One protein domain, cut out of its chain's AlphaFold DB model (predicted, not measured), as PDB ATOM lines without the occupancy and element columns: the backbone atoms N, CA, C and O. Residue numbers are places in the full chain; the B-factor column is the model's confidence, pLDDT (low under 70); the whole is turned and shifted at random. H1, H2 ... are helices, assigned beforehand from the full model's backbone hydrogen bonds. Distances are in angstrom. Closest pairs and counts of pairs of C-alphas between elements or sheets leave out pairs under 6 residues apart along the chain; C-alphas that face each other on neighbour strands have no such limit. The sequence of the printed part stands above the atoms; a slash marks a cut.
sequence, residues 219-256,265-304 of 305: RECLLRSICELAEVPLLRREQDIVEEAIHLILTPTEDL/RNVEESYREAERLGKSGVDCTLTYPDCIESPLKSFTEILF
ATOM      1  N   ARG A 219     -34.580  60.760  92.163       86.12
ATOM      2  CA  ARG A 219     -35.108  60.926  90.805       86.12
ATOM      3  C   ARG A 219     -36.621  61.129  90.788       86.12
ATOM      4  O   ARG A 219     -37.101  62.068  90.161       86.12
ATOM      5  N   GLU A 220     -37.369  60.297  91.505       87.19
ATOM      6  CA  GLU A 220     -38.835  60.413  91.575       87.19
ATOM      7  C   GLU A 220     -39.266  61.705  92.283       87.19
ATOM      8  O   GLU A 220     -40.214  62.362  91.859       87.19
ATOM      9  N   CYS A 221     -38.527  62.140  93.307       87.81
ATOM     10  CA  CYS A 221     -38.797  63.423  93.952       87.81
ATOM     11  C   CYS A 221     -38.491  64.635  93.084       87.81
ATOM     12  O   CYS A 221     -39.218  65.625  93.146       87.81
ATOM     13  N   LEU A 222     -37.445  64.564  92.264       87.88
ATOM     14  CA  LEU A 222     -37.155  65.609  91.294       87.88
ATOM     15  C   LEU A 222     -38.261  65.700  90.230       87.88
ATOM     16  O   LEU A 222     -38.730  66.799  89.938       87.88
ATOM     17  N   LEU A 223     -38.727  64.559  89.706       89.56
ATOM     18  CA  LEU A 223     -39.856  64.503  88.768       89.56
ATOM     19  C   LEU A 223     -41.140  65.069  89.391       89.56
ATOM     20  O   LEU A 223     -41.810  65.899  88.773       89.56
ATOM     21  N   ARG A 224     -41.440  64.698  90.644       89.50
ATOM     22  CA  ARG A 224     -42.575  65.239  91.400       89.50
ATOM     23  C   ARG A 224     -42.484  66.754  91.568       89.50
ATOM     24  O   ARG A 224     -43.470  67.441  91.332       89.50
ATOM     25  N   SER A 225     -41.311  67.280  91.917       87.94
ATOM     26  CA  SER A 225     -41.079  68.726  92.010       87.94
ATOM     27  C   SER A 225     -41.297  69.445  90.677       87.94
ATOM     28  O   SER A 225     -41.948  70.482  90.645       87.94
ATOM     29  N   ILE A 226     -40.801  68.900  89.568       88.56
ATOM     30  CA  ILE A 226     -41.016  69.497  88.239       88.56
ATOM     31  C   ILE A 226     -42.510  69.527  87.891       88.56
ATOM     32  O   ILE A 226     -43.013  70.547  87.427       88.56
ATOM     33  N   CYS A 227     -43.227  68.434  88.165       89.06
ATOM     34  CA  CYS A 227     -44.669  68.350  87.954       89.06
ATOM     35  C   CYS A 227     -45.431  69.378  88.812       89.06
ATOM     36  O   CYS A 227     -46.214  70.154  88.275       89.06
ATOM     37  N   GLU A 228     -45.156  69.447  90.118       87.19
ATOM     38  CA  GLU A 228     -45.831  70.373  91.042       87.19
ATOM     39  C   GLU A 228     -45.572  71.847  90.690       87.19
ATOM     40  O   GLU A 228     -46.482  72.672  90.760       87.19
ATOM     41  N   LEU A 229     -44.349  72.188  90.262       85.06
ATOM     42  CA  LEU A 229     -44.031  73.540  89.797       85.06
ATOM     43  C   LEU A 229     -44.781  73.894  88.510       85.06
ATOM     44  O   LEU A 229     -45.195  75.036  88.325       85.06
ATOM     45  N   ALA A 230     -44.928  72.928  87.606       84.19
ATOM     46  CA  ALA A 230     -45.637  73.115  86.350       84.19
ATOM     47  C   ALA A 230     -47.164  73.201  86.537       84.19
ATOM     48  O   ALA A 230     -47.825  73.884  85.754       84.19
ATOM     49  N   GLU A 231     -47.706  72.539  87.563       80.31
ATOM     50  CA  GLU A 231     -49.116  72.613  87.967       80.31
ATOM     51  C   GLU A 231     -49.451  73.974  88.596       80.31
ATOM     52  O   GLU A 231     -50.443  74.606  88.225       80.31
ATOM     53  N   VAL A 232     -48.600  74.461  89.507       75.75
ATOM     54  CA  VAL A 232     -48.757  75.768  90.162       75.75
ATOM     55  C   VAL A 232     -47.447  76.562  90.063       75.75
ATOM     56  O   VAL A 232     -46.614  76.510  90.973       75.75
ATOM     57  N   PRO A 233     -47.254  77.335  88.976       67.75
ATOM     58  CA  PRO A 233     -46.045  78.127  88.790       67.75
ATOM     59  C   PRO A 233     -45.873  79.153  89.908       67.75
ATOM     60  O   PRO A 233     -46.823  79.846  90.284       67.75
ATOM     61  N   LEU A 234     -44.645  79.298  90.413       67.00
ATOM     62  CA  LEU A 234     -44.333  80.364  91.364       67.00
ATOM     63  C   LEU A 234     -44.549  81.732  90.700       67.00
ATOM     64  O   LEU A 234     -44.243  81.934  89.518       67.00
ATOM     65  N   LEU A 235     -45.134  82.659  91.460       56.38
ATOM     66  CA  LEU A 235     -45.383  84.028  91.020       56.38
ATOM     67  C   LEU A 235     -44.054  84.761  90.848       56.38
ATOM     68  O   LEU A 235     -43.540  85.260  91.844       56.38
ATOM     69  N   ARG A 236     -43.585  84.902  89.599       55.47
ATOM     70  CA  ARG A 236     -42.344  85.619  89.270       55.47
ATOM     71  C   ARG A 236     -42.343  87.012  89.888       55.47
ATOM     72  O   ARG A 236     -42.963  87.935  89.354       55.47
ATOM     73  N   ARG A 237     -41.628  87.187  90.999       54.28
ATOM     74  CA  ARG A 237     -41.300  88.516  91.516       54.28
ATOM     75  C   ARG A 237     -39.916  88.882  91.018       54.28
ATOM     76  O   ARG A 237     -38.949  88.178  91.272       54.28
ATOM     77  N   GLU A 238     -39.804  90.031  90.356       50.94
ATOM     78  CA  GLU A 238     -38.583  90.525  89.691       50.94
ATOM     79  C   GLU A 238     -37.355  90.724  90.622       50.94
ATOM     80  O   GLU A 238     -36.326  91.252  90.205       50.94
ATOM     81  N   GLN A 239     -37.449  90.341  91.899       51.50
ATOM     82  CA  GLN A 239     -36.462  90.585  92.951       51.50
ATOM     83  C   GLN A 239     -35.931  89.295  93.608       51.50
ATOM     84  O   GLN A 239     -34.935  89.372  94.331       51.50
ATOM     85  N   ASP A 240     -36.512  88.119  93.327       58.00
ATOM     86  CA  ASP A 240     -36.174  86.870  94.022       58.00
ATOM     87  C   ASP A 240     -35.289  85.936  93.175       58.00
ATOM     88  O   ASP A 240     -35.740  85.130  92.367       58.00
ATOM     89  N   ILE A 241     -33.974  85.998  93.419       63.44
ATOM     90  CA  ILE A 241     -32.956  85.178  92.728       63.44
ATOM     91  C   ILE A 241     -33.140  83.666  92.917       63.44
ATOM     92  O   ILE A 241     -32.682  82.877  92.094       63.44
ATOM     93  N   VAL A 242     -33.750  83.257  94.033       67.19
ATOM     94  CA  VAL A 242     -33.990  81.844  94.354       67.19
ATOM     95  C   VAL A 242     -35.150  81.325  93.524       67.19
ATOM     96  O   VAL A 242     -35.071  80.223  92.996       67.19
ATOM     97  N   GLU A 243     -36.190  82.139  93.374       64.44
ATOM     98  CA  GLU A 243     -37.342  81.816  92.546       64.44
ATOM     99  C   GLU A 243     -36.926  81.670  91.080       64.44
ATOM    100  O   GLU A 243     -37.234  80.665  90.444       64.44
ATOM    101  N   GLU A 244     -36.128  82.617  90.582       67.00
ATOM    102  CA  GLU A 244     -35.591  82.563  89.223       67.00
ATOM    103  C   GLU A 244     -34.718  81.318  89.013       67.00
ATOM    104  O   GLU A 244     -34.833  80.647  87.993       67.00
ATOM    105  N   ALA A 245     -33.886  80.948  89.992       69.88
ATOM    106  CA  ALA A 245     -33.092  79.723  89.919       69.88
ATOM    107  C   ALA A 245     -33.958  78.449  89.921       69.88
ATOM    108  O   ALA A 245     -33.614  77.481  89.245       69.88
ATOM    109  N   ILE A 246     -35.070  78.439  90.660       73.88
ATOM    110  CA  ILE A 246     -36.018  77.319  90.689       73.88
ATOM    111  C   ILE A 246     -36.699  77.171  89.327       73.88
ATOM    112  O   ILE A 246     -36.669  76.079  88.760       73.88
ATOM    113  N   HIS A 247     -37.241  78.258  88.770       70.75
ATOM    114  CA  HIS A 247     -37.830  78.259  87.426       70.75
ATOM    115  C   HIS A 247     -36.814  77.820  86.370       70.75
ATOM    116  O   HIS A 247     -37.135  76.995  85.518       70.75
ATOM    117  N   LEU A 248     -35.569  78.296  86.473       73.62
ATOM    118  CA  LEU A 248     -34.475  77.951  85.564       73.62
ATOM    119  C   LEU A 248     -34.179  76.442  85.548       73.62
ATOM    120  O   LEU A 248     -33.960  75.872  84.478       73.62
ATOM    121  N   ILE A 249     -34.133  75.815  86.727       76.00
ATOM    122  CA  ILE A 249     -33.700  74.422  86.910       76.00
ATOM    123  C   ILE A 249     -34.851  73.434  86.714       76.00
ATOM    124  O   ILE A 249     -34.605  72.330  86.252       76.00
ATOM    125  N   LEU A 250     -36.084  73.796  87.067       82.06
ATOM    126  CA  LEU A 250     -37.222  72.868  87.090       82.06
ATOM    127  C   LEU A 250     -38.218  73.079  85.939       82.06
ATOM    128  O   LEU A 250     -39.263  72.436  85.921       82.06
ATOM    129  N   THR A 251     -37.886  73.931  84.963       79.31
ATOM    130  CA  THR A 251     -38.693  74.163  83.749       79.31
ATOM    131  C   THR A 251     -37.907  73.759  82.491       79.31
ATOM    132  O   THR A 251     -37.392  74.620  81.771       79.31
ATOM    133  N   PRO A 252     -37.773  72.450  82.197       73.56
ATOM    134  CA  PRO A 252     -36.948  71.956  81.089       73.56
ATOM    135  C   PRO A 252     -37.402  72.424  79.691       73.56
ATOM    136  O   PRO A 252     -36.634  72.347  78.726       73.56
ATOM    137  N   THR A 253     -38.641  72.902  79.530       66.94
ATOM    138  CA  THR A 253     -39.146  73.426  78.246       66.94
ATOM    139  C   THR A 253     -38.537  74.784  77.854       66.94
ATOM    140  O   THR A 253     -38.523  75.100  76.664       66.94
ATOM    141  N   GLU A 254     -37.971  75.568  78.783       59.56
ATOM    142  CA  GLU A 254     -37.318  76.853  78.445       59.56
ATOM    143  C   GLU A 254     -35.947  76.689  77.742       59.56
ATOM    144  O   GLU A 254     -35.412  77.653  77.195       59.56
ATOM    145  N   ASP A 255     -35.401  75.469  77.667       53.41
ATOM    146  CA  ASP A 255     -34.094  75.160  77.058       53.41
ATOM    147  C   ASP A 255     -34.129  74.888  75.541       53.41
ATOM    148  O   ASP A 255     -33.189  74.312  74.985       53.41
ATOM    149  N   LEU A 256     -35.187  75.277  74.818       50.19
ATOM    150  CA  LEU A 256     -35.301  74.978  73.385       50.19
ATOM    151  C   LEU A 256     -34.455  75.921  72.501       50.19
ATOM    152  O   LEU A 256     -34.966  76.679  71.681       50.19
ATOM    153  N   ARG A 265     -31.332  61.274  74.799       49.09
ATOM    154  CA  ARG A 265     -32.720  61.772  74.755       49.09
ATOM    155  C   ARG A 265     -33.618  61.274  75.899       49.09
ATOM    156  O   ARG A 265     -34.551  61.968  76.268       49.09
ATOM    157  N   ASN A 266     -33.317  60.116  76.487       52.44
ATOM    158  CA  ASN A 266     -34.232  59.421  77.401       52.44
ATOM    159  C   ASN A 266     -34.322  60.054  78.812       52.44
ATOM    160  O   ASN A 266     -35.354  59.965  79.469       52.44
ATOM    161  N   VAL A 267     -33.256  60.712  79.292       57.56
ATOM    162  CA  VAL A 267     -33.264  61.365  80.621       57.56
ATOM    163  C   VAL A 267     -34.054  62.674  80.555       57.56
ATOM    164  O   VAL A 267     -34.940  62.891  81.376       57.56
ATOM    165  N   GLU A 268     -33.819  63.489  79.521       66.88
ATOM    166  CA  GLU A 268     -34.602  64.707  79.273       66.88
ATOM    167  C   GLU A 268     -36.084  64.418  79.017       66.88
ATOM    168  O   GLU A 268     -36.932  65.186  79.459       66.88
ATOM    169  N   GLU A 269     -36.409  63.319  78.332       77.38
ATOM    170  CA  GLU A 269     -37.793  62.966  78.002       77.38
ATOM    171  C   GLU A 269     -38.648  62.751  79.255       77.38
ATOM    172  O   GLU A 269     -39.740  63.306  79.341       77.38
ATOM    173  N   SER A 270     -38.124  62.055  80.272       81.25
ATOM    174  CA  SER A 270     -38.855  61.862  81.535       81.25
ATOM    175  C   SER A 270     -39.117  63.172  82.293       81.25
ATOM    176  O   SER A 270     -40.202  63.355  82.840       81.25
ATOM    177  N   TYR A 271     -38.166  64.112  82.265       84.31
ATOM    178  CA  TYR A 271     -38.304  65.424  82.906       84.31
ATOM    179  C   TYR A 271     -39.257  66.352  82.149       84.31
ATOM    180  O   TYR A 271     -40.058  67.059  82.760       84.31
ATOM    181  N   ARG A 272     -39.216  66.319  80.813       83.75
ATOM    182  CA  ARG A 272     -40.154  67.057  79.956       83.75
ATOM    183  C   ARG A 272     -41.576  66.525  80.092       83.75
ATOM    184  O   ARG A 272     -42.515  67.315  80.110       83.75
ATOM    185  N   GLU A 273     -41.735  65.210  80.210       87.06
ATOM    186  CA  GLU A 273     -43.050  64.611  80.422       87.06
ATOM    187  C   GLU A 273     -43.614  64.978  81.798       87.06
ATOM    188  O   GLU A 273     -44.782  65.345  81.880       87.06
ATOM    189  N   ALA A 274     -42.790  64.997  82.853       88.69
ATOM    190  CA  ALA A 274     -43.212  65.472  84.174       88.69
ATOM    191  C   ALA A 274     -43.747  66.915  84.132       88.69
ATOM    192  O   ALA A 274     -44.803  67.210  84.689       88.69
ATOM    193  N   GLU A 275     -43.063  67.807  83.409       88.06
ATOM    194  CA  GLU A 275     -43.521  69.187  83.212       88.06
ATOM    195  C   GLU A 275     -44.843  69.237  82.426       88.06
ATOM    196  O   GLU A 275     -45.759  69.988  82.766       88.06
ATOM    197  N   ARG A 276     -44.968  68.424  81.370       87.75
ATOM    198  CA  ARG A 276     -46.188  68.345  80.554       87.75
ATOM    199  C   ARG A 276     -47.382  67.854  81.374       87.75
ATOM    200  O   ARG A 276     -48.483  68.377  81.207       87.75
ATOM    201  N   LEU A 277     -47.158  66.877  82.250       89.62
ATOM    202  CA  LEU A 277     -48.153  66.342  83.171       89.62
ATOM    203  C   LEU A 277     -48.613  67.416  84.164       89.62
ATOM    204  O   LEU A 277     -49.818  67.668  84.246       89.62
ATOM    205  N   GLY A 278     -47.682  68.135  84.795       88.00
ATOM    206  CA  GLY A 278     -48.013  69.263  85.670       88.00
ATOM    207  C   GLY A 278     -48.847  70.335  84.962       88.00
ATOM    208  O   GLY A 278     -49.917  70.706  85.435       88.00
ATOM    209  N   LYS A 279     -48.458  70.733  83.741       85.75
ATOM    210  CA  LYS A 279     -49.236  71.682  82.914       85.75
ATOM    211  C   LYS A 279     -50.637  71.187  82.562       85.75
ATOM    212  O   LYS A 279     -51.530  71.997  82.327       85.75
ATOM    213  N   SER A 280     -50.826  69.872  82.465       87.56
ATOM    214  CA  SER A 280     -52.143  69.280  82.220       87.56
ATOM    215  C   SER A 280     -53.025  69.202  83.472       87.56
ATOM    216  O   SER A 280     -54.192  68.839  83.348       87.56
ATOM    217  N   GLY A 281     -52.498  69.576  84.645       85.00
ATOM    218  CA  GLY A 281     -53.235  69.600  85.907       85.00
ATOM    219  C   GLY A 281     -53.527  68.210  86.465       85.00
ATOM    220  O   GLY A 281     -54.571  68.007  87.082       85.00
ATOM    221  N   VAL A 282     -52.663  67.224  86.188       87.38
ATOM    222  CA  VAL A 282     -52.768  65.916  86.852       87.38
ATOM    223  C   VAL A 282     -52.296  66.033  88.294       87.38
ATOM    224  O   VAL A 282     -51.415  66.830  88.593       87.38
ATOM    225  N   ASP A 283     -52.817  65.179  89.173       88.00
ATOM    226  CA  ASP A 283     -52.314  65.102  90.541       88.00
ATOM    227  C   ASP A 283     -50.890  64.512  90.547       88.00
ATOM    228  O   ASP A 283     -50.672  63.297  90.400       88.00
ATOM    229  N   CYS A 284     -49.902  65.391  90.715       86.81
ATOM    230  CA  CYS A 284     -48.486  65.042  90.756       86.81
ATOM    231  C   CYS A 284     -48.127  64.138  91.949       86.81
ATOM    232  O   CYS A 284     -47.156  63.381  91.876       86.81
ATOM    233  N   THR A 285     -48.925  64.148  93.025       87.50
ATOM    234  CA  THR A 285     -48.726  63.277  94.195       87.50
ATOM    235  C   THR A 285     -49.078  61.828  93.875       87.50
ATOM    236  O   THR A 285     -48.391  60.912  94.324       87.50
ATOM    237  N   LEU A 286     -50.136  61.613  93.089       86.88
ATOM    238  CA  LEU A 286     -50.552  60.278  92.649       86.88
ATOM    239  C   LEU A 286     -49.680  59.746  91.508       86.88
ATOM    240  O   LEU A 286     -49.492  58.537  91.392       86.88
ATOM    241  N   THR A 287     -49.149  60.650  90.686       88.81
ATOM    242  CA  THR A 287     -48.274  60.312  89.556       88.81
ATOM    243  C   THR A 287     -46.891  59.849  90.025       88.81
ATOM    244  O   THR A 287     -46.338  58.916  89.447       88.81
ATOM    245  N   TYR A 288     -46.362  60.446  91.101       88.56
ATOM    246  CA  TYR A 288     -45.038  60.141  91.660       88.56
ATOM    247  C   TYR A 288     -45.115  59.722  93.144       88.56
ATOM    248  O   TYR A 288     -44.669  60.464  94.029       88.56
ATOM    249  N   PRO A 289     -45.669  58.530  93.448       84.81
ATOM    250  CA  PRO A 289     -45.931  58.085  94.821       84.81
ATOM    251  C   PRO A 289     -44.666  57.673  95.590       84.81
ATOM    252  O   PRO A 289     -44.675  57.642  96.821       84.81
ATOM    253  N   ASP A 290     -43.575  57.372  94.882       82.31
ATOM    254  CA  ASP A 290     -42.293  56.960  95.469       82.31
ATOM    255  C   ASP A 290     -41.549  58.119  96.153       82.31
ATOM    256  O   ASP A 290     -40.590  57.902  96.902       82.31
ATOM    257  N   CYS A 291     -42.011  59.352  95.931       81.75
ATOM    258  CA  CYS A 291     -41.559  60.528  96.651       81.75
ATOM    259  C   CYS A 291     -42.504  60.839  97.818       81.75
ATOM    260  O   CYS A 291     -43.672  61.163  97.605       81.75
ATOM    261  N   ILE A 292     -41.996  60.792  99.053       76.69
ATOM    262  CA  ILE A 292     -42.799  61.022 100.269       76.69
ATOM    263  C   ILE A 292     -43.199  62.499 100.388       76.69
ATOM    264  O   ILE A 292     -44.350  62.817 100.689       76.69
ATOM    265  N   GLU A 293     -42.253  63.400 100.132       74.69
ATOM    266  CA  GLU A 293     -42.438  64.847 100.181       74.69
ATOM    267  C   GLU A 293     -41.563  65.497  99.111       74.69
ATOM    268  O   GLU A 293     -40.430  65.078  98.912       74.69
ATOM    269  N   SER A 294     -42.093  66.487  98.395       70.81
ATOM    270  CA  SER A 294     -41.407  67.144  97.277       70.81
ATOM    271  C   SER A 294     -40.488  68.273  97.757       70.81
ATOM    272  O   SER A 294     -40.945  69.105  98.551       70.81
ATOM    273  N   PRO A 295     -39.218  68.339  97.287       75.25
ATOM    274  CA  PRO A 295     -38.249  69.404  97.591       75.25
ATOM    275  C   PRO A 295     -38.841  70.791  97.615       75.25
ATOM    276  O   PRO A 295     -38.617  71.571  98.543       75.25
ATOM    277  N   LEU A 296     -39.657  71.067  96.611       71.94
ATOM    278  CA  LEU A 296     -40.281  72.356  96.446       71.94
ATOM    279  C   LEU A 296     -41.177  72.764  97.596       71.94
ATOM    280  O   LEU A 296     -41.133  73.931  97.967       71.94
ATOM    281  N   LYS A 297     -41.923  71.843  98.203       66.12
ATOM    282  CA  LYS A 297     -42.856  72.185  99.277       66.12
ATOM    283  C   LYS A 297     -42.139  72.782 100.487       66.12
ATOM    284  O   LYS A 297     -42.593  73.774 101.048       66.12
ATOM    285  N   SER A 298     -40.967  72.248 100.830       64.06
ATOM    286  CA  SER A 298     -40.149  72.805 101.910       64.06
ATOM    287  C   SER A 298     -39.528  74.155 101.546       64.06
ATOM    288  O   SER A 298     -39.325  74.982 102.428       64.06
ATOM    289  N   PHE A 299     -39.206  74.402 100.273       59.84
ATOM    290  CA  PHE A 299     -38.652  75.694  99.855       59.84
ATOM    291  C   PHE A 299     -39.728  76.778  99.716       59.84
ATOM    292  O   PHE A 299     -39.467  77.929 100.059       59.84
ATOM    293  N   THR A 300     -40.934  76.436  99.263       56.78
ATOM    294  CA  THR A 300     -42.032  77.395  99.079       56.78
ATOM    295  C   THR A 300     -42.661  77.821 100.401       56.78
ATOM    296  O   THR A 300     -42.942  79.005 100.563       56.78
ATOM    297  N   GLU A 301     -42.772  76.921 101.384       52.53
ATOM    298  CA  GLU A 301     -43.226  77.251 102.746       52.53
ATOM    299  C   GLU A 301     -42.277  78.239 103.455       52.53
ATOM    300  O   GLU A 301     -42.702  79.076 104.246       52.53
ATOM    301  N   ILE A 302     -40.980  78.198 103.131       48.53
ATOM    302  CA  ILE A 302     -39.979  79.125 103.682       48.53
ATOM    303  C   ILE A 302     -40.027  80.496 102.988       48.53
ATOM    304  O   ILE A 302     -39.727  81.514 103.617       48.53
ATOM    305  N   LEU A 303     -40.365  80.535 101.697       44.62
ATOM    306  CA  LEU A 303     -40.363  81.762 100.890       44.62
ATOM    307  C   LEU A 303     -41.679  82.552 100.987       44.62
ATOM    308  O   LEU A 303     -41.675  83.762 100.759       44.62
ATOM    309  N   PHE A 304     -42.780  81.903 101.374       40.00
ATOM    310  CA  PHE A 304     -44.092  82.527 101.550       40.00
ATOM    311  C   PHE A 304     -44.762  82.022 102.847       40.00
ATOM    312  O   PHE A 304     -45.584  81.108 102.773       40.00
TER     313      PHE A 304
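AT A GLANCE: This is residues 219 to 256 and 265 to 304 of the 305 residues of an uncharacterized protein of Vespula vulgaris (UniProt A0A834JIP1). Helix H1 lies in the middle, with the longer H4 crossing it on one side, while H2 and H6 reach out from H1 toward the same end of the domain. Two short helices fill in the sides: H3 packs on H4 and H5 packs on H1. The printed part has 78 residues, with six named helices, H1 to H6 in chain order, and no named strand: all helix. It is compact, with a radius of gyration of the C-alphas of 12.1 A and spans of 34 by 31 by 20 A.

HOW THE PARTS SIT: H4, residues 265 to 279, touches the hub H1, residues 219 to 231, the same way at a steep tilt of 39 degrees; the closest C-alphas, of Cys 227 and Gly 278, are 4.2 A apart. H6, residues 295 to 303, touches H1 at a steep tilt of 50 degrees, closest at Ser 225 and Leu 296, C-alphas 5.8 A apart. H2, residues 241 to 250, only just touches H1, with 3 pairs of C-alphas within 8 A, closest at Ile 226 and Leu 250, 5.2 A. H2 and H6 are near each other. H5, residues 284 to 287, touches H1 at Cys 284 and Cys 227, the closest C-alphas, 5.8 A. H3, residues 252 to 255, touches H4; the closest C-alphas, of Pro 252 and Arg 272, are 6.0 A apart. H4 and H6 are apart. Every O i to N i+4 pair is within hydrogen-bond range in H1 and H2, against 9 of 11 in H4 and 4 of 5 in H6; H3 and H5 are too short for such a pair.

IN THESE COORDINATES: H4 is 20.9 A long, H1 18.5 A, H2 14.2 A and H6 13.0 A. H1 begins at C-alpha 219 (-35.108, 60.926, 90.805), and H6 ends at C-alpha 303 (-40.363, 81.762, 100.890).

THE WHOLE: The C-alphas farthest apart, of Arg 265 and Phe 304, are 35.8 A apart. Residues 257 to 264 are not printed, with 13.5 A between C-alphas 256 and 265; no link printed whole is long. In this model, pLDDT is under 70 at residues 233 to 245, 253 to 256, 265 to 268 and 297 to 304.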